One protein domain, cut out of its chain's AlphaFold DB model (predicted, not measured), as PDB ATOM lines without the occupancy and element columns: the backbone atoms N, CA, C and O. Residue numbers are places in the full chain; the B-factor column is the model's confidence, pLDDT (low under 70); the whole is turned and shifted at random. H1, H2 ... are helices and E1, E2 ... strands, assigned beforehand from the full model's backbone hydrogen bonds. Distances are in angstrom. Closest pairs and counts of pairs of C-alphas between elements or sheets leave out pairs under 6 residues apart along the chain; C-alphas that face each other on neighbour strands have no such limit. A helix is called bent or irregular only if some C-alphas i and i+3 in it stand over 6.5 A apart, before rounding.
ATOM      1  N   LYS A  16      87.252  27.614   9.796       65.00
ATOM      2  CA  LYS A  16      87.398  26.559  10.826       65.00
ATOM      3  C   LYS A  16      87.671  25.199  10.186       65.00
ATOM      4  O   LYS A  16      86.998  24.816   9.233       65.00
ATOM      5  N   PHE A  17      88.636  24.478  10.752       65.38
ATOM      6  CA  PHE A  17      89.063  23.152  10.313       65.38
ATOM      7  C   PHE A  17      89.089  22.183  11.494       65.38
ATOM      8  O   PHE A  17      89.565  22.558  12.569       65.38
ATOM      9  N   GLN A  18      88.590  20.962  11.296       66.56
ATOM     10  CA  GLN A  18      88.561  19.915  12.319       66.56
ATOM     11  C   GLN A  18      88.941  18.548  11.732       66.56
ATOM     12  O   GLN A  18      88.531  18.206  10.622       66.56
ATOM     13  N   TYR A  19      89.705  17.775  12.509       66.69
ATOM     14  CA  TYR A  19      89.930  16.346  12.285       66.69
ATOM     15  C   TYR A  19      89.008  15.546  13.196       66.69
ATOM     16  O   TYR A  19      88.861  15.898  14.368       66.69
ATOM     17  N   VAL A  20      88.422  14.479  12.661       67.81
ATOM     18  CA  VAL A  20      87.637  13.504  13.427       67.81
ATOM     19  C   VAL A  20      87.986  12.087  12.965       67.81
ATOM     20  O   VAL A  20      88.238  11.860  11.778       67.81
ATOM     21  N   SER A  21      88.005  11.129  13.887       67.25
ATOM     22  CA  SER A  21      87.969   9.702  13.555       67.25
ATOM     23  C   SER A  21      86.569   9.304  13.078       67.25
ATOM     24  O   SER A  21      85.581   9.983  13.358       67.25
ATOM     25  N   GLU A  22      86.462   8.168  12.387       63.84
ATOM     26  CA  GLU A  22      85.171   7.579  12.011       63.84
ATOM     27  C   GLU A  22      84.258   7.272  13.215       63.84
ATOM     28  O   GLU A  22      83.042   7.207  13.051       63.84
ATOM     29  N   ASN A  23      84.844   7.097  14.405       63.88
ATOM     30  CA  ASN A  23      84.134   6.751  15.639       63.88
ATOM     31  C   ASN A  23      83.924   7.948  16.579       63.88
ATOM     32  O   ASN A  23      83.305   7.786  17.631       63.88
ATOM     33  N   ASP A  24      84.450   9.125  16.236       63.81
ATOM     34  CA  ASP A  24      84.308  10.307  17.080       63.81
ATOM     35  C   ASP A  24      82.884  10.869  17.004       63.81
ATOM     36  O   ASP A  24      82.210  10.822  15.969       63.81
ATOM     37  N   GLU A  25      82.426  11.466  18.108       65.94
ATOM     38  CA  GLU A  25      81.225  12.288  18.058       65.94
ATOM     39  C   GLU A  25      81.444  13.461  17.109       65.94
ATOM     40  O   GLU A  25      82.452  14.170  17.138       65.94
ATOM     41  N   LEU A  26      80.451  13.675  16.255       62.50
ATOM     42  CA  LEU A  26      80.502  14.744  15.287       62.50
ATOM     43  C   LEU A  26      80.431  16.107  15.976       62.50
ATOM     44  O   LEU A  26      79.556  16.320  16.821       62.50
ATOM     45  N   PRO A  27      81.296  17.056  15.580       64.50
ATOM     46  CA  PRO A  27      81.218  18.427  16.055       64.50
ATOM     47  C   PRO A  27      79.902  19.076  15.608       64.50
ATOM     48  O   PRO A  27      79.175  18.528  14.780       64.50
ATOM     49  N   ASP A  28      79.608  20.257  16.166       67.06
ATOM     50  CA  ASP A  28      78.380  21.036  15.956       67.06
ATOM     51  C   ASP A  28      77.728  20.820  14.575       67.06
ATOM     52  O   ASP A  28      78.144  21.376  13.553       67.06
ATOM     53  N   LYS A  29      76.656  20.014  14.572       67.44
ATOM     54  CA  LYS A  29      75.915  19.601  13.375       67.44
ATOM     55  C   LYS A  29      75.397  20.788  12.559       67.44
ATOM     56  O   LYS A  29      75.215  20.660  11.351       67.44
ATOM     57  N   SER A  30      75.195  21.957  13.174       67.25
ATOM     58  CA  SER A  30      74.745  23.163  12.465       67.25
ATOM     59  C   SER A  30      75.750  23.654  11.410       67.25
ATOM     60  O   SER A  30      75.380  24.350  10.457       67.25
ATOM     61  N   MET A  31      77.016  23.252  11.542       66.25
ATOM     62  CA  MET A  31      78.098  23.583  10.618       66.25
ATOM     63  C   MET A  31      78.198  22.626   9.422       66.25
ATOM     64  O   MET A  31      78.901  22.919   8.454       66.25
ATOM     65  N   LEU A  32      77.460  21.515   9.449       68.25
ATOM     66  CA  LEU A  32      77.464  20.470   8.427       68.25
ATOM     67  C   LEU A  32      76.420  20.736   7.332       68.25
ATOM     68  O   LEU A  32      75.513  21.561   7.490       68.25
ATOM     69  N   ALA A  33      76.539  20.082   6.171       64.38
ATOM     70  CA  ALA A  33      75.464  20.143   5.172       64.38
ATOM     71  C   ALA A  33      74.195  19.458   5.706       64.38
ATOM     72  O   ALA A  33      74.316  18.441   6.381       64.38
ATOM     73  N   PRO A  34      72.987  19.965   5.393       64.69
ATOM     74  CA  PRO A  34      71.740  19.359   5.865       64.69
ATOM     75  C   PRO A  34      71.613  17.878   5.503       64.69
ATOM     76  O   PRO A  34      71.226  17.091   6.356       64.69
ATOM     77  N   GLN A  35      72.030  17.494   4.288       59.38
ATOM     78  CA  GLN A  35      72.035  16.089   3.867       59.38
ATOM     79  C   GLN A  35      72.936  15.232   4.761       59.38
ATOM     80  O   GLN A  35      72.595  14.104   5.087       59.38
ATOM     81  N   LEU A  36      74.068  15.786   5.207       61.25
ATOM     82  CA  LEU A  36      74.966  15.084   6.114       61.25
ATOM     83  C   LEU A  36      74.305  14.898   7.489       61.25
ATOM     84  O   LEU A  36      74.337  13.799   8.029       61.25
ATOM     85  N   VAL A  37      73.676  15.943   8.038       65.94
ATOM     86  CA  VAL A  37      72.987  15.880   9.342       65.94
ATOM     87  C   VAL A  37      71.875  14.834   9.341       65.94
ATOM     88  O   VAL A  37      71.830  14.003  10.245       65.94
ATOM     89  N   GLU A  38      71.022  14.854   8.318       64.06
ATOM     90  CA  GLU A  38      69.895  13.927   8.170       64.06
ATOM     91  C   GLU A  38      70.364  12.468   8.148       64.06
ATOM     92  O   GLU A  38      69.765  11.590   8.772       64.06
ATOM     93  N   GLU A  39      71.492  12.206   7.496       60.28
ATOM     94  CA  GLU A  39      71.984  10.849   7.337       60.28
ATOM     95  C   GLU A  39      72.852  10.362   8.504       60.28
ATOM     96  O   GLU A  39      72.832   9.180   8.840       60.28
ATOM     97  N   ILE A  40      73.538  11.264   9.214       62.41
ATOM     98  CA  ILE A  40      74.128  10.962  10.528       62.41
ATOM     99  C   ILE A  40      73.037  10.525  11.508       62.41
ATOM    100  O   ILE A  40      73.221   9.565  12.260       62.41
ATOM    101  N   GLU A  41      71.912  11.242  11.513       68.19
ATOM    102  CA  GLU A  41      70.791  10.988  12.417       68.19
ATOM    103  C   GLU A  41      70.066   9.684  12.090       68.19
ATOM    104  O   GLU A  41      69.646   8.980  13.008       68.19
ATOM    105  N   SER A  42      69.987   9.306  10.813       65.12
ATOM    106  CA  SER A  42      69.376   8.038  10.403       65.12
ATOM    107  C   SER A  42      70.256   6.808  10.671       65.12
ATOM    108  O   SER A  42      69.736   5.696  10.771       65.12
ATOM    109  N   THR A  43      71.575   6.981  10.818       59.78
ATOM    110  CA  THR A  43      72.547   5.871  10.861       59.78
ATOM    111  C   THR A  43      73.375   5.766  12.143       59.78
ATOM    112  O   THR A  43      74.214   4.869  12.260       59.78
ATOM    113  N   GLY A  44      73.144   6.652  13.116       56.41
ATOM    114  CA  GLY A  44      73.784   6.579  14.428       56.41
ATOM    115  C   GLY A  44      75.290   6.853  14.397       56.41
ATOM    116  O   GLY A  44      76.033   6.158  15.075       56.41
ATOM    117  N   HIS A  45      75.723   7.875  13.645       54.97
ATOM    118  CA  HIS A  45      77.102   8.408  13.583       54.97
ATOM    119  C   HIS A  45      78.127   7.637  12.721       54.97
ATOM    120  O   HIS A  45      79.177   8.180  12.400       54.97
ATOM    121  N   THR A  46      77.804   6.443  12.225       54.09
ATOM    122  CA  THR A  46      78.767   5.533  11.563       54.09
ATOM    123  C   THR A  46      79.117   5.821  10.083       54.09
ATOM    124  O   THR A  46      79.601   4.928   9.384       54.09
ATOM    125  N   VAL A  47      78.795   6.999   9.527       54.19
ATOM    126  CA  VAL A  47      78.576   7.121   8.059       54.19
ATOM    127  C   VAL A  47      79.385   8.210   7.340       54.19
ATOM    128  O   VAL A  47      79.366   8.278   6.110       54.19
ATOM    129  N   LEU A  48      80.214   8.983   8.041       54.22
ATOM    130  CA  LEU A  48      80.981  10.067   7.402       54.22
ATOM    131  C   LEU A  48      81.854   9.600   6.225       54.22
ATOM    132  O   LEU A  48      81.860  10.234   5.170       54.22
ATOM    133  N   THR A  49      82.528   8.455   6.362       53.25
ATOM    134  CA  THR A  49      83.359   7.870   5.295       53.25
ATOM    135  C   THR A  49      82.529   7.312   4.134       53.25
ATOM    136  O   THR A  49      82.933   7.423   2.978       53.25
ATOM    137  N   LYS A  50      81.342   6.748   4.401       52.38
ATOM    138  CA  LYS A  50      80.481   6.134   3.370       52.38
ATOM    139  C   LYS A  50      79.716   7.142   2.512       52.38
ATOM    140  O   LYS A  50      79.442   6.824   1.358       52.38
ATOM    141  N   LEU A  51      79.369   8.314   3.047       53.94
ATOM    142  CA  LEU A  51      78.528   9.289   2.339       53.94
ATOM    143  C   LEU A  51      79.285  10.334   1.534       53.94
ATOM    144  O   LEU A  51      78.796  10.771   0.495       53.94
ATOM    145  N   LEU A  52      80.455  10.753   2.012       55.34
ATOM    146  CA  LEU A  52      81.130  11.939   1.478       55.34
ATOM    147  C   LEU A  52      82.458  11.636   0.788       55.34
ATOM    148  O   LEU A  52      83.065  12.542   0.230       55.34
ATOM    149  N   GLY A  53      82.905  10.375   0.808       59.38
ATOM    150  CA  GLY A  53      84.312  10.075   0.538       59.38
ATOM    151  C   GLY A  53      85.188  10.794   1.562       59.38
ATOM    152  O   GLY A  53      86.076  11.535   1.172       59.38
ATOM    153  N   GLY A  54      84.778  10.694   2.837       69.06
ATOM    154  CA  GLY A  54      85.484  11.071   4.067       69.06
ATOM    155  C   GLY A  54      86.086  12.467   4.204       69.06
ATOM    156  O   GLY A  54      86.857  12.703   5.135       69.06
ATOM    157  N   SER A  55      85.666  13.431   3.396       76.75
ATOM    158  CA  SER A  55      85.885  14.843   3.682       76.75
ATOM    159  C   SER A  55      84.739  15.718   3.193       76.75
ATOM    160  O   SER A  55      83.940  15.329   2.342       76.75
ATOM    161  N   GLN A  56      84.611  16.908   3.775       79.62
ATOM    162  CA  GLN A  56      83.643  17.897   3.330       79.62
ATOM    163  C   GLN A  56      84.102  19.307   3.644       79.62
ATOM    164  O   GLN A  56      84.542  19.600   4.753       79.62
ATOM    165  N   THR A  57      83.804  20.218   2.725       84.25
ATOM    166  CA  THR A  57      83.836  21.648   2.989       84.25
ATOM    167  C   THR A  57      82.505  22.311   2.660       84.25
ATOM    168  O   THR A  57      81.850  21.991   1.669       84.25
ATOM    169  N   LYS A  58      82.079  23.246   3.513       80.50
ATOM    170  CA  LYS A  58      80.832  24.000   3.367       80.50
ATOM    171  C   LYS A  58      81.067  25.486   3.602       80.50
ATOM    172  O   LYS A  58      81.791  25.882   4.514       80.50
ATOM    173  N   GLN A  59      80.393  26.324   2.822       80.25
ATOM    174  CA  GLN A  59      80.335  27.758   3.081       80.25
ATOM    175  C   GLN A  59      79.466  28.052   4.316       80.25
ATOM    176  O   GLN A  59      78.369  27.513   4.474       80.25
ATOM    177  N   THR A  60      79.940  28.935   5.190       76.44
ATOM    178  CA  THR A  60      79.209  29.445   6.358       76.44
ATOM    179  C   THR A  60      78.845  30.914   6.146       76.44
ATOM    180  O   THR A  60      79.326  31.560   5.216       76.44
ATOM    181  N   LYS A  61      78.037  31.497   7.042       73.88
ATOM    182  CA  LYS A  61      77.697  32.934   6.984       73.88
ATOM    183  C   LYS A  61      78.923  33.859   7.028       73.88
ATOM    184  O   LYS A  61      78.827  34.992   6.575       73.88
ATOM    185  N   LYS A  62      80.037  33.402   7.614       72.75
ATOM    186  CA  LYS A  62      81.258  34.194   7.827       72.75
ATOM    187  C   LYS A  62      82.469  33.696   7.023       72.75
ATOM    188  O   LYS A  62      83.524  34.310   7.116       72.75
ATOM    189  N   GLY A  63      82.333  32.619   6.247       78.12
ATOM    190  CA  GLY A  63      83.420  32.057   5.440       78.12
ATOM    191  C   GLY A  63      83.192  30.585   5.116       78.12
ATOM    192  O   GLY A  63      82.258  30.276   4.381       78.12
ATOM    193  N   SER A  64      84.001  29.666   5.645       80.50
ATOM    194  CA  SER A  64      83.812  28.225   5.403       80.50
ATOM    195  C   SER A  64      84.248  27.337   6.569       80.50
ATOM    196  O   SER A  64      84.947  27.769   7.490       80.50
ATOM    197  N   TYR A  65      83.772  26.097   6.530       78.00
ATOM    198  CA  TYR A  65      84.069  25.034   7.476       78.00
ATOM    199  C   TYR A  65      84.473  23.780   6.706       78.00
ATOM    200  O   TYR A  65      83.730  23.358   5.818       78.00
ATOM    201  N   SER A  66      85.621  23.205   7.055       81.50
ATOM    202  CA  SER A  66      86.127  21.966   6.465       81.50
ATOM    203  C   SER A  66      86.284  20.885   7.532       81.50
ATOM    204  O   SER A  66      86.803  21.139   8.622       81.50
ATOM    205  N   LEU A  67      85.877  19.672   7.182       76.81
ATOM    206  CA  LEU A  67      85.970  18.459   7.976       76.81
ATOM    207  C   LEU A  67      86.715  17.401   7.165       76.81
ATOM    208  O   LEU A  67      86.376  17.156   6.008       76.81
ATOM    209  N   VAL A  68      87.704  16.759   7.778       75.69
ATOM    210  CA  VAL A  68      88.425  15.626   7.183       75.69
ATOM    211  C   VAL A  68      88.376  14.459   8.158       75.69
ATOM    212  O   VAL A  68      88.728  14.614   9.329       75.69
ATOM    213  N   VAL A  69      87.950  13.299   7.663       71.56
ATOM    214  CA  VAL A  69      87.936  12.044   8.414       71.56
ATOM    215  C   VAL A  69      89.245  11.305   8.177       71.56
ATOM    216  O   VAL A  69      89.700  11.160   7.043       71.56
ATOM    217  N   GLU A  70      89.875  10.848   9.254       62.62
ATOM    218  CA  GLU A  70      91.229  10.290   9.188       62.62
ATOM    219  C   GLU A  70      91.349   8.972   8.402       62.62
ATOM    220  O   GLU A  70      92.383   8.746   7.760       62.62
ATOM    221  N   ASP A  71      90.310   8.135   8.434       60.53
ATOM    222  CA  ASP A  71      90.314   6.754   7.920       60.53
ATOM    223  C   ASP A  71      89.734   6.619   6.500       60.53
ATOM    224  O   ASP A  71      89.309   5.545   6.066       60.53
ATOM    225  N   ASP A  72      89.691   7.721   5.756       64.25
ATOM    226  CA  ASP A  72      89.035   7.756   4.458       64.25
ATOM    227  C   ASP A  72      89.831   7.118   3.301       64.25
ATOM    228  O   ASP A  72      91.066   7.057   3.277       64.25
ATOM    229  N   ARG A  73      89.090   6.645   2.292       66.56
ATOM    230  CA  ARG A  73      89.631   6.104   1.048       66.56
ATOM    231  C   ARG A  73      90.157   7.219   0.159       66.56
ATOM    232  O   ARG A  73      89.409   8.052  -0.330       66.56
ATOM    233  N   SER A  74      91.429   7.105  -0.206       70.94
ATOM    234  CA  SER A  74      92.020   7.968  -1.219       70.94
ATOM    235  C   SER A  74      91.217   8.010  -2.532       70.94
ATOM    236  O   SER A  74      90.861   6.932  -3.030       70.94
ATOM    237  N   PRO A  75      90.994   9.199  -3.142       81.44
ATOM    238  CA  PRO A  75      90.411   9.337  -4.461       81.44
ATOM    239  C   PRO A  75      91.175   8.516  -5.477       81.44
ATOM    240  O   PRO A  75      92.393   8.319  -5.387       81.44
ATOM    241  N   ARG A  76      90.427   8.021  -6.451       85.88
ATOM    242  CA  ARG A  76      90.924   7.076  -7.443       85.88
ATOM    243  C   ARG A  76      91.030   7.716  -8.820       85.88
ATOM    244  O   ARG A  76      90.980   7.027  -9.820       85.88
ATOM    245  N   ASP A  77      91.180   9.022  -8.911       91.81
ATOM    246  CA  ASP A  77      91.144   9.755 -10.178       91.81
ATOM    247  C   ASP A  77      92.444  10.515 -10.470       91.81
ATOM    248  O   ASP A  77      92.438  11.538 -11.160       91.81
ATOM    249  N   TYR A  78      93.567   9.995  -9.965       95.38
ATOM    250  CA  TYR A  78      94.911  10.438 -10.330       95.38
ATOM    251  C   TYR A  78      95.427   9.633 -11.510       95.38
ATOM    252  O   TYR A  78      95.370   8.405 -11.509       95.38
ATOM    253  N   TYR A  79      95.990  10.334 -12.486       96.56
ATOM    254  CA  TYR A  79      96.518   9.748 -13.705       96.56
ATOM    255  C   TYR A  79      97.935  10.234 -13.955       96.56
ATOM    256  O   TYR A  79      98.237  11.410 -13.738       96.56
ATOM    257  N   ASN A  80      98.797   9.336 -14.423       96.38
ATOM    258  CA  ASN A  80     100.120   9.704 -14.907       96.38
ATOM    259  C   ASN A  80     100.067  10.220 -16.366       96.38
ATOM    260  O   ASN A  80      99.026  10.190 -17.023       96.38
ATOM    261  N   ASN A  81     101.209  10.647 -16.913       93.69
ATOM    262  CA  ASN A  81     101.319  11.117 -18.304       93.69
ATOM    263  C   ASN A  81     100.998  10.057 -19.379       93.69
ATOM    264  O   ASN A  81     100.823  10.416 -20.542       93.69
ATOM    265  N   LEU A  82     100.941   8.771 -19.017       95.81
ATOM    266  CA  LEU A  82     100.532   7.679 -19.906       95.81
ATOM    267  C   LEU A  82      99.010   7.449 -19.873       95.81
ATOM    268  O   LEU A  82      98.501   6.610 -20.610       95.81
ATOM    269  N   GLY A  83      98.277   8.197 -19.041       93.62
ATOM    270  CA  GLY A  83      96.842   8.011 -18.828       93.62
ATOM    271  C   GLY A  83      96.513   6.832 -17.914       93.62
ATOM    272  O   GLY A  83      95.356   6.421 -17.847       93.62
ATOM    273  N   GLU A  84      97.500   6.286 -17.206       95.75
ATOM    274  CA  GLU A  84      97.301   5.194 -16.260       95.75
ATOM    275  C   GLU A  84      96.898   5.756 -14.902       95.75
ATOM    276  O   GLU A  84      97.482   6.726 -14.414       95.75
ATOM    277  N   GLN A  85      95.907   5.122 -14.285       95.75
ATOM    278  CA  GLN A  85      95.465   5.453 -12.940       95.75
ATOM    279  C   GLN A  85      96.563   5.093 -11.929       95.75
ATOM    280  O   GLN A  85      97.077   3.974 -11.932       95.75
ATOM    281  N   VAL A  86      96.910   6.030 -11.052       94.88
ATOM    282  CA  VAL A  86      97.946   5.858 -10.025       94.88
ATOM    283  C   VAL A  86      97.404   6.211  -8.636       94.88
ATOM    284  O   VAL A  86      96.418   6.939  -8.529       94.88
ATOM    285  N   PRO A  87      98.008   5.710  -7.545       91.62
ATOM    286  CA  PRO A  87      97.657   6.152  -6.197       91.62
ATOM    287  C   PRO A  87      97.970   7.639  -5.973       91.62
ATOM    288  O   PRO A  87      98.889   8.178  -6.591       91.62
ATOM    289  N   ASN A  88      97.266   8.278  -5.032       90.56
ATOM    290  CA  ASN A  88      97.612   9.618  -4.552       90.56
ATOM    291  C   ASN A  88      99.036   9.615  -3.951       90.56
ATOM    292  O   ASN A  88      99.237   9.006  -2.896       90.56
ATOM    293  N   PRO A  89     100.010  10.325  -4.549       90.50
ATOM    294  CA  PRO A  89     101.398  10.277  -4.095       90.50
ATOM    295  C   PRO A  89     101.655  11.046  -2.788       90.50
ATOM    296  O   PRO A  89     102.665  10.805  -2.134       90.50
ATOM    297  N   LEU A  90     100.767  11.967  -2.399       88.88
ATOM    298  CA  LEU A  90     100.905  12.797  -1.193       88.88
ATOM    299  C   LEU A  90      99.947  12.389  -0.066       88.88
ATOM    300  O   LEU A  90      99.953  12.996   1.008       88.88
ATOM    301  N   GLY A  91      99.130  11.357  -0.298       85.56
ATOM    302  CA  GLY A  91      98.184  10.820   0.674       85.56
ATOM    303  C   GLY A  91      97.328  11.905   1.338       85.56
ATOM    304  O   GLY A  91      96.852  12.841   0.691       85.56
ATOM    305  N   ARG A  92      97.173  11.791   2.661       78.94
ATOM    306  CA  ARG A  92      96.301  12.651   3.478       78.94
ATOM    307  C   ARG A  92      96.601  14.145   3.351       78.94
ATOM    308  O   ARG A  92      95.672  14.946   3.391       78.94
ATOM    309  N   VAL A  93      97.868  14.529   3.169       83.31
ATOM    310  CA  VAL A  93      98.257  15.946   3.041       83.31
ATOM    311  C   VAL A  93      97.472  16.605   1.910       83.31
ATOM    312  O   VAL A  93      96.975  17.717   2.066       83.31
ATOM    313  N   LEU A  94      97.290  15.892   0.802       87.06
ATOM    314  CA  LEU A  94      96.596  16.416  -0.361       87.06
ATOM    315  C   LEU A  94      95.101  16.665  -0.099       87.06
ATOM    316  O   LEU A  94      94.583  17.671  -0.573       87.06
ATOM    317  N   TYR A  95      94.440  15.834   0.720       81.88
ATOM    318  CA  TYR A  95      93.037  16.045   1.125       81.88
ATOM    319  C   TYR A  95      92.866  17.286   1.964       81.88
ATOM    320  O   TYR A  95      91.955  18.072   1.738       81.88
ATOM    321  N   VAL A  96      93.783  17.508   2.896       84.56
ATOM    322  CA  VAL A  96      93.733  18.701   3.736       84.56
ATOM    323  C   VAL A  96      93.867  19.944   2.864       84.56
ATOM    324  O   VAL A  96      93.082  20.874   3.011       84.56
ATOM    325  N   PHE A  97      94.788  19.948   1.894       89.62
ATOM    326  CA  PHE A  97      94.882  21.054   0.940       89.62
ATOM    327  C   PHE A  97      93.628  21.203   0.074       89.62
ATOM    328  O   PHE A  97      93.158  22.327  -0.114       89.62
ATOM    329  N   HIS A  98      93.079  20.092  -0.417       92.06
ATOM    330  CA  HIS A  98      91.860  20.057  -1.224       92.06
ATOM    331  C   HIS A  98      90.674  20.698  -0.493       92.06
ATOM    332  O   HIS A  98      90.013  21.586  -1.030       92.06
ATOM    333  N   GLU A  99      90.447  20.316   0.758       88.06
ATOM    334  CA  GLU A  99      89.337  20.829   1.554       88.06
ATOM    335  C   GLU A  99      89.585  22.253   2.043       88.06
ATOM    336  O   GLU A  99      88.751  23.138   1.861       88.06
ATOM    337  N   VAL A 100      90.751  22.504   2.640       87.31
ATOM    338  CA  VAL A 100      91.031  23.770   3.326       87.31
ATOM    339  C   VAL A 100      91.219  24.906   2.346       87.31
ATOM    340  O   VAL A 100      90.572  25.953   2.420       87.31
ATOM    341  N   PHE A 101      92.145  24.705   1.424       89.31
ATOM    342  CA  PHE A 101      92.564  25.748   0.514       89.31
ATOM    343  C   PHE A 101      91.796  25.638  -0.798       89.31
ATOM    344  O   PHE A 101      91.434  26.662  -1.355       89.31
ATOM    345  N   GLY A 102      91.482  24.429  -1.261       91.94
ATOM    346  CA  GLY A 102      90.740  24.218  -2.496       91.94
ATOM    347  C   GLY A 102      89.302  24.711  -2.386       91.94
ATOM    348  O   GLY A 102      88.932  25.712  -3.001       91.94
ATOM    349  N   HIS A 103      88.507  24.039  -1.555       91.31
ATOM    350  CA  HIS A 103      87.130  24.440  -1.285       91.31
ATOM    351  C   HIS A 103      87.045  25.627  -0.327       91.31
ATOM    352  O   HIS A 103      86.397  26.628  -0.633       91.31
ATOM    353  N   GLY A 104      87.694  25.536   0.834       88.06
ATOM    354  CA  GLY A 104      87.461  26.449   1.949       88.06
ATOM    355  C   GLY A 104      87.813  27.888   1.608       88.06
ATOM    356  O   GLY A 104      86.986  28.797   1.742       88.06
ATOM    357  N   ARG A 105      89.014  28.116   1.069       86.81
ATOM    358  CA  ARG A 105      89.421  29.454   0.625       86.81
ATOM    359  C   ARG A 105      88.524  29.980  -0.493       86.81
ATOM    360  O   ARG A 105      88.079  31.123  -0.391       86.81
ATOM    361  N   SER A 106      88.236  29.170  -1.513       88.56
ATOM    362  CA  SER A 106      87.381  29.567  -2.641       88.56
ATOM    363  C   SER A 106      85.984  30.008  -2.174       88.56
ATOM    364  O   SER A 106      85.529  31.110  -2.501       88.56
ATOM    365  N   LEU A 107      85.340  29.216  -1.311       87.19
ATOM    366  CA  LEU A 107      84.030  29.537  -0.736       87.19
ATOM    367  C   LEU A 107      84.077  30.765   0.176       87.19
ATOM    368  O   LEU A 107      83.183  31.609   0.118       87.19
ATOM    369  N   SER A 108      85.128  30.905   0.988       82.62
ATOM    370  CA  SER A 108      85.295  32.064   1.879       82.62
ATOM    371  C   SER A 108      85.489  33.370   1.105       82.62
ATOM    372  O   SER A 108      85.146  34.436   1.605       82.62
ATOM    373  N   LEU A 109      86.010  33.292  -0.121       84.75
ATOM    374  CA  LEU A 109      86.123  34.417  -1.052       84.75
ATOM    375  C   LEU A 109      84.840  34.677  -1.858       84.75
ATOM    376  O   LEU A 109      84.819  35.575  -2.697       84.75
ATOM    377  N   GLY A 110      83.770  33.911  -1.622       85.50
ATOM    378  CA  GLY A 110      82.474  34.117  -2.268       85.50
ATOM    379  C   GLY A 110      82.388  33.596  -3.702       85.50
ATOM    380  O   GLY A 110      81.480  33.993  -4.428       85.50
ATOM    381  N   ARG A 111      83.290  32.700  -4.128       86.81
ATOM    382  CA  ARG A 111      83.244  32.112  -5.481       86.81
ATOM    383  C   ARG A 111      82.075  31.143  -5.691       86.81
ATOM    384  O   ARG A 111      81.714  30.877  -6.835       86.81
ATOM    385  N   GLY A 112      81.463  30.661  -4.609       85.00
ATOM    386  CA  GLY A 112      80.234  29.867  -4.639       85.00
ATOM    387  C   GLY A 112      80.407  28.422  -5.126       85.00
ATOM    388  O   GLY A 112      81.507  27.967  -5.445       85.00
ATOM    389  N   SER A 113      79.288  27.695  -5.170       81.31
ATOM    390  CA  SER A 113      79.216  26.262  -5.497       81.31
ATOM    391  C   SER A 113      79.715  25.916  -6.896       81.31
ATOM    392  O   SER A 113      80.267  24.839  -7.100       81.31
ATOM    393  N   ASP A 114      79.556  26.828  -7.853       85.06
ATOM    394  CA  ASP A 114      79.862  26.554  -9.261       85.06
ATOM    395  C   ASP A 114      81.372  26.462  -9.513       85.06
ATOM    396  O   ASP A 114      81.818  25.827 -10.466       85.06
ATOM    397  N   ASN A 115      82.168  27.072  -8.632       87.44
ATOM    398  CA  ASN A 115      83.618  27.145  -8.769       87.44
ATOM    399  C   ASN A 115      84.358  26.209  -7.810       87.44
ATOM    400  O   ASN A 115      85.463  25.778  -8.139       87.44
ATOM    401  N   GLN A 116      83.766  25.861  -6.659       86.94
ATOM    402  CA  GLN A 116      84.482  25.176  -5.574       86.94
ATOM    403  C   GLN A 116      85.154  23.865  -6.013       86.94
ATOM    404  O   GLN A 116      86.242  23.555  -5.540       86.94
ATOM    405  N   HIS A 117      84.529  23.105  -6.917       91.44
ATOM    406  CA  HIS A 117      85.015  21.793  -7.352       91.44
ATOM    407  C   HIS A 117      86.209  21.919  -8.297       91.44
ATOM    408  O   HIS A 117      87.234  21.259  -8.122       91.44
ATOM    409  N   GLY A 118      86.105  22.822  -9.276       93.88
ATOM    410  CA  GLY A 118      87.207  23.107 -10.189       93.88
ATOM    411  C   GLY A 118      88.402  23.719  -9.462       93.88
ATOM    412  O   GLY A 118      89.538  23.311  -9.686       93.88
ATOM    413  N   ASP A 119      88.134  24.646  -8.547       93.62
ATOM    414  CA  ASP A 119      89.130  25.307  -7.708       93.62
ATOM    415  C   ASP A 119      89.902  24.324  -6.819       93.62
ATOM    416  O   ASP A 119      91.130  24.415  -6.730       93.62
ATOM    417  N   ALA A 120      89.212  23.355  -6.210       93.81
ATOM    418  CA  ALA A 120      89.849  22.350  -5.371       93.81
ATOM    419  C   ALA A 120      90.748  21.397  -6.169       93.81
ATOM    420  O   ALA A 120      91.907  21.199  -5.802       93.81
ATOM    421  N   ILE A 121      90.271  20.896  -7.313       95.38
ATOM    422  CA  ILE A 121      91.064  20.024  -8.195       95.38
ATOM    423  C   ILE A 121      92.283  20.752  -8.772       95.38
ATOM    424  O   ILE A 121      93.387  20.207  -8.796       95.38
ATOM    425  N   ARG A 122      92.118  22.003  -9.212       95.69
ATOM    426  CA  ARG A 122      93.224  22.813  -9.745       95.69
ATOM    427  C   ARG A 122      94.274  23.112  -8.684       95.69
ATOM    428  O   ARG A 122      95.469  23.082  -8.985       95.69
ATOM    429  N   LEU A 123      93.852  23.375  -7.445       95.44
ATOM    430  CA  LEU A 123      94.788  23.604  -6.348       95.44
ATOM    431  C   LEU A 123      95.557  22.329  -6.030       95.44
ATOM    432  O   LEU A 123      96.777  22.359  -5.910       95.44
ATOM    433  N   GLU A 124      94.861  21.210  -5.919       94.44
ATOM    434  CA  GLU A 124      95.476  19.915  -5.674       94.44
ATOM    435  C   GLU A 124      96.534  19.574  -6.739       94.44
ATOM    436  O   GLU A 124      97.668  19.217  -6.413       94.44
ATOM    437  N   ASN A 125      96.219  19.809  -8.012       96.44
ATOM    438  CA  ASN A 125      97.171  19.663  -9.112       96.44
ATOM    439  C   ASN A 125      98.348  20.644  -9.036       96.44
ATOM    440  O   ASN A 125      99.467  20.298  -9.424       96.44
ATOM    441  N   LEU A 126      98.135  21.859  -8.524       95.75
ATOM    442  CA  LEU A 126      99.217  22.797  -8.236       95.75
ATOM    443  C   LEU A 126     100.126  22.280  -7.111       95.75
ATOM    444  O   LEU A 126     101.345  22.327  -7.270       95.75
ATOM    445  N   VAL A 127      99.560  21.749  -6.025       95.44
ATOM    446  CA  VAL A 127     100.322  21.164  -4.910       95.44
ATOM    447  C   VAL A 127     101.162  19.981  -5.392       95.44
ATOM    448  O   VAL A 127     102.354  19.930  -5.093       95.44
ATOM    449  N   LEU A 128     100.595  19.089  -6.215       95.62
ATOM    450  CA  LEU A 128     101.334  17.984  -6.839       95.62
ATOM    451  C   LEU A 128     102.543  18.479  -7.640       95.62
ATOM    452  O   LEU A 128     103.650  17.970  -7.465       95.62
ATOM    453  N   ARG A 129     102.360  19.509  -8.480       95.88
ATOM    454  CA  ARG A 129     103.459  20.096  -9.265       95.88
ATOM    455  C   ARG A 129     104.550  20.687  -8.377       95.88
ATOM    456  O   ARG A 129     105.724  20.432  -8.626       95.88
ATOM    457  N   VAL A 130     104.173  21.454  -7.353       95.12
ATOM    458  CA  VAL A 130     105.125  22.073  -6.412       95.12
ATOM    459  C   VAL A 130     105.894  21.010  -5.623       95.12
ATOM    460  O   VAL A 130     107.082  21.182  -5.366       95.12
ATOM    461  N   ALA A 131     105.251  19.887  -5.303       94.75
ATOM    462  CA  ALA A 131     105.864  18.755  -4.615       94.75
ATOM    463  C   ALA A 131     106.704  17.833  -5.524       94.75
ATOM    464  O   ALA A 131     107.235  16.834  -5.048       94.75
ATOM    465  N   GLY A 132     106.833  18.143  -6.820       96.19
ATOM    466  CA  GLY A 132     107.654  17.379  -7.767       96.19
ATOM    467  C   GLY A 132     106.924  16.265  -8.528       96.19
ATOM    468  O   GLY A 132     107.538  15.604  -9.360       96.19
ATOM    469  N   PHE A 133     105.616  16.088  -8.327       96.06
ATOM    470  CA  PHE A 133     104.775  15.111  -9.036       96.06
ATOM    471  C   PHE A 133     104.118  15.723 -10.280       96.06
ATOM    472  O   PHE A 133     102.913  15.609 -10.500       96.06
ATOM    473  N   SER A 134     104.900  16.416 -11.110       94.06
ATOM    474  CA  SER A 134     104.390  17.151 -12.279       94.06
ATOM    475  C   SER A 134     103.800  16.260 -13.378       94.06
ATOM    476  O   SER A 134     103.053  16.747 -14.224       94.06
ATOM    477  N   ASN A 135     104.117  14.966 -13.355       95.62
ATOM    478  CA  ASN A 135     103.615  13.945 -14.269       95.62
ATOM    479  C   ASN A 135     102.339  13.246 -13.780       95.62
ATOM    480  O   ASN A 135     101.892  12.315 -14.445       95.62
ATOM    481  N   ILE A 136     101.803  13.630 -12.618       96.44
ATOM    482  CA  ILE A 136     100.566  13.086 -12.051       96.44
ATOM    483  C   ILE A 136      99.554  14.222 -11.945       96.44
ATOM    484  O   ILE A 136      99.878  15.305 -11.457       96.44
ATOM    485  N   GLN A 137      98.328  13.990 -12.404       96.06
ATOM    486  CA  GLN A 137      97.228  14.944 -12.290       96.06
ATOM    487  C   GLN A 137      95.950  14.231 -11.852       96.06
ATOM    488  O   GLN A 137      95.634  13.148 -12.340       96.06
ATOM    489  N   ARG A 138      95.183  14.877 -10.979       95.06
ATOM    490  CA  ARG A 138      93.818  14.487 -10.638       95.06
ATOM    491  C   ARG A 138      92.837  15.094 -11.633       95.06
ATOM    492  O   ARG A 138      92.927  16.290 -11.920       95.06
ATOM    493  N   ASN A 139      91.916  14.304 -12.179       94.81
ATOM    494  CA  ASN A 139      90.990  14.777 -13.218       94.81
ATOM    495  C   ASN A 139      89.582  15.150 -12.709       94.81
ATOM    496  O   ASN A 139      88.856  15.839 -13.426       94.81
TER     497      ASN A 139
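This is residues 16 to 139 of the 159 residues of an uncharacterized protein of Prevotella sp. oral taxon 317 str. F0108 (UniProt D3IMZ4). A three-stranded sheet, E1 E3 E2, has helix H3 laid along one face, and H4 folds back over H3 on the side away from the sheet. At one end of the long axis H4 reaches a small two-stranded sheet, E4 and E5; at the other end lies H1, and the short H2 between H1 and the larger sheet only grazes that sheet. The printed part has 124 residues, in the order E1 H1 H2 E2 E3 E4 H3 H4 E5, class mixed; the larger sheet is mixed, the smaller antiparallel. It is compact, with a radius of gyration of the C-alphas of 15.0 A and spans of 44 by 30 by 20 A.

Find C-alpha 16 at (87.398, 26.559, 10.826), where E1, residues 16 to 20, begins. E2 is residues 55 to 60, 16.3 A, and E3 residues 63 to 69, 20.7 A. H3, residues 92 to 108, spans 22.4 A; H4, residues 113 to 130, 26.3 A, is irregular, with C-alphas 114 and 117 7.3 A apart. H1 is residues 34 to 43, H2 48 to 52, E4 78 to 80; E5, 136 to 138, ends at C-alpha 138, (93.818, 14.487, -10.638).

E1 and E3 are parallel: look at N 66 and O 16, 3.0 A. E2 and E3 form an antiparallel hairpin, with N 58 and O 65 2.8 A apart. H3 lies over E3 and E2 at a height over the sheet of 8.3 A, along the strands. H3 and H4, a helical hairpin, touch at C-alphas 102 and 120, the closest, 3.5 A, opposite ways at a steep tilt of 42 degrees. In antiparallel E4 and E5, N 79 and O 137 are 2.8 A apart. H1 and H2 only just touch, with 3 pairs of C-alphas within 8 A, the closest Ile 40 and Leu 48, 7.6 A. Every O i to N i+4 pair is within hydrogen-bond range in H1 and H2, against 10 of 13 in H3 and 12 of 14 in H4.

The farthest C-alphas, of Asp 28 and Leu 82, are 44.2 A apart. The printed part has no cut; the links E1 to H1 and E4 to H3 are long. Look for pLDDT under 70 at residues 16 to 54 and 70 to 73.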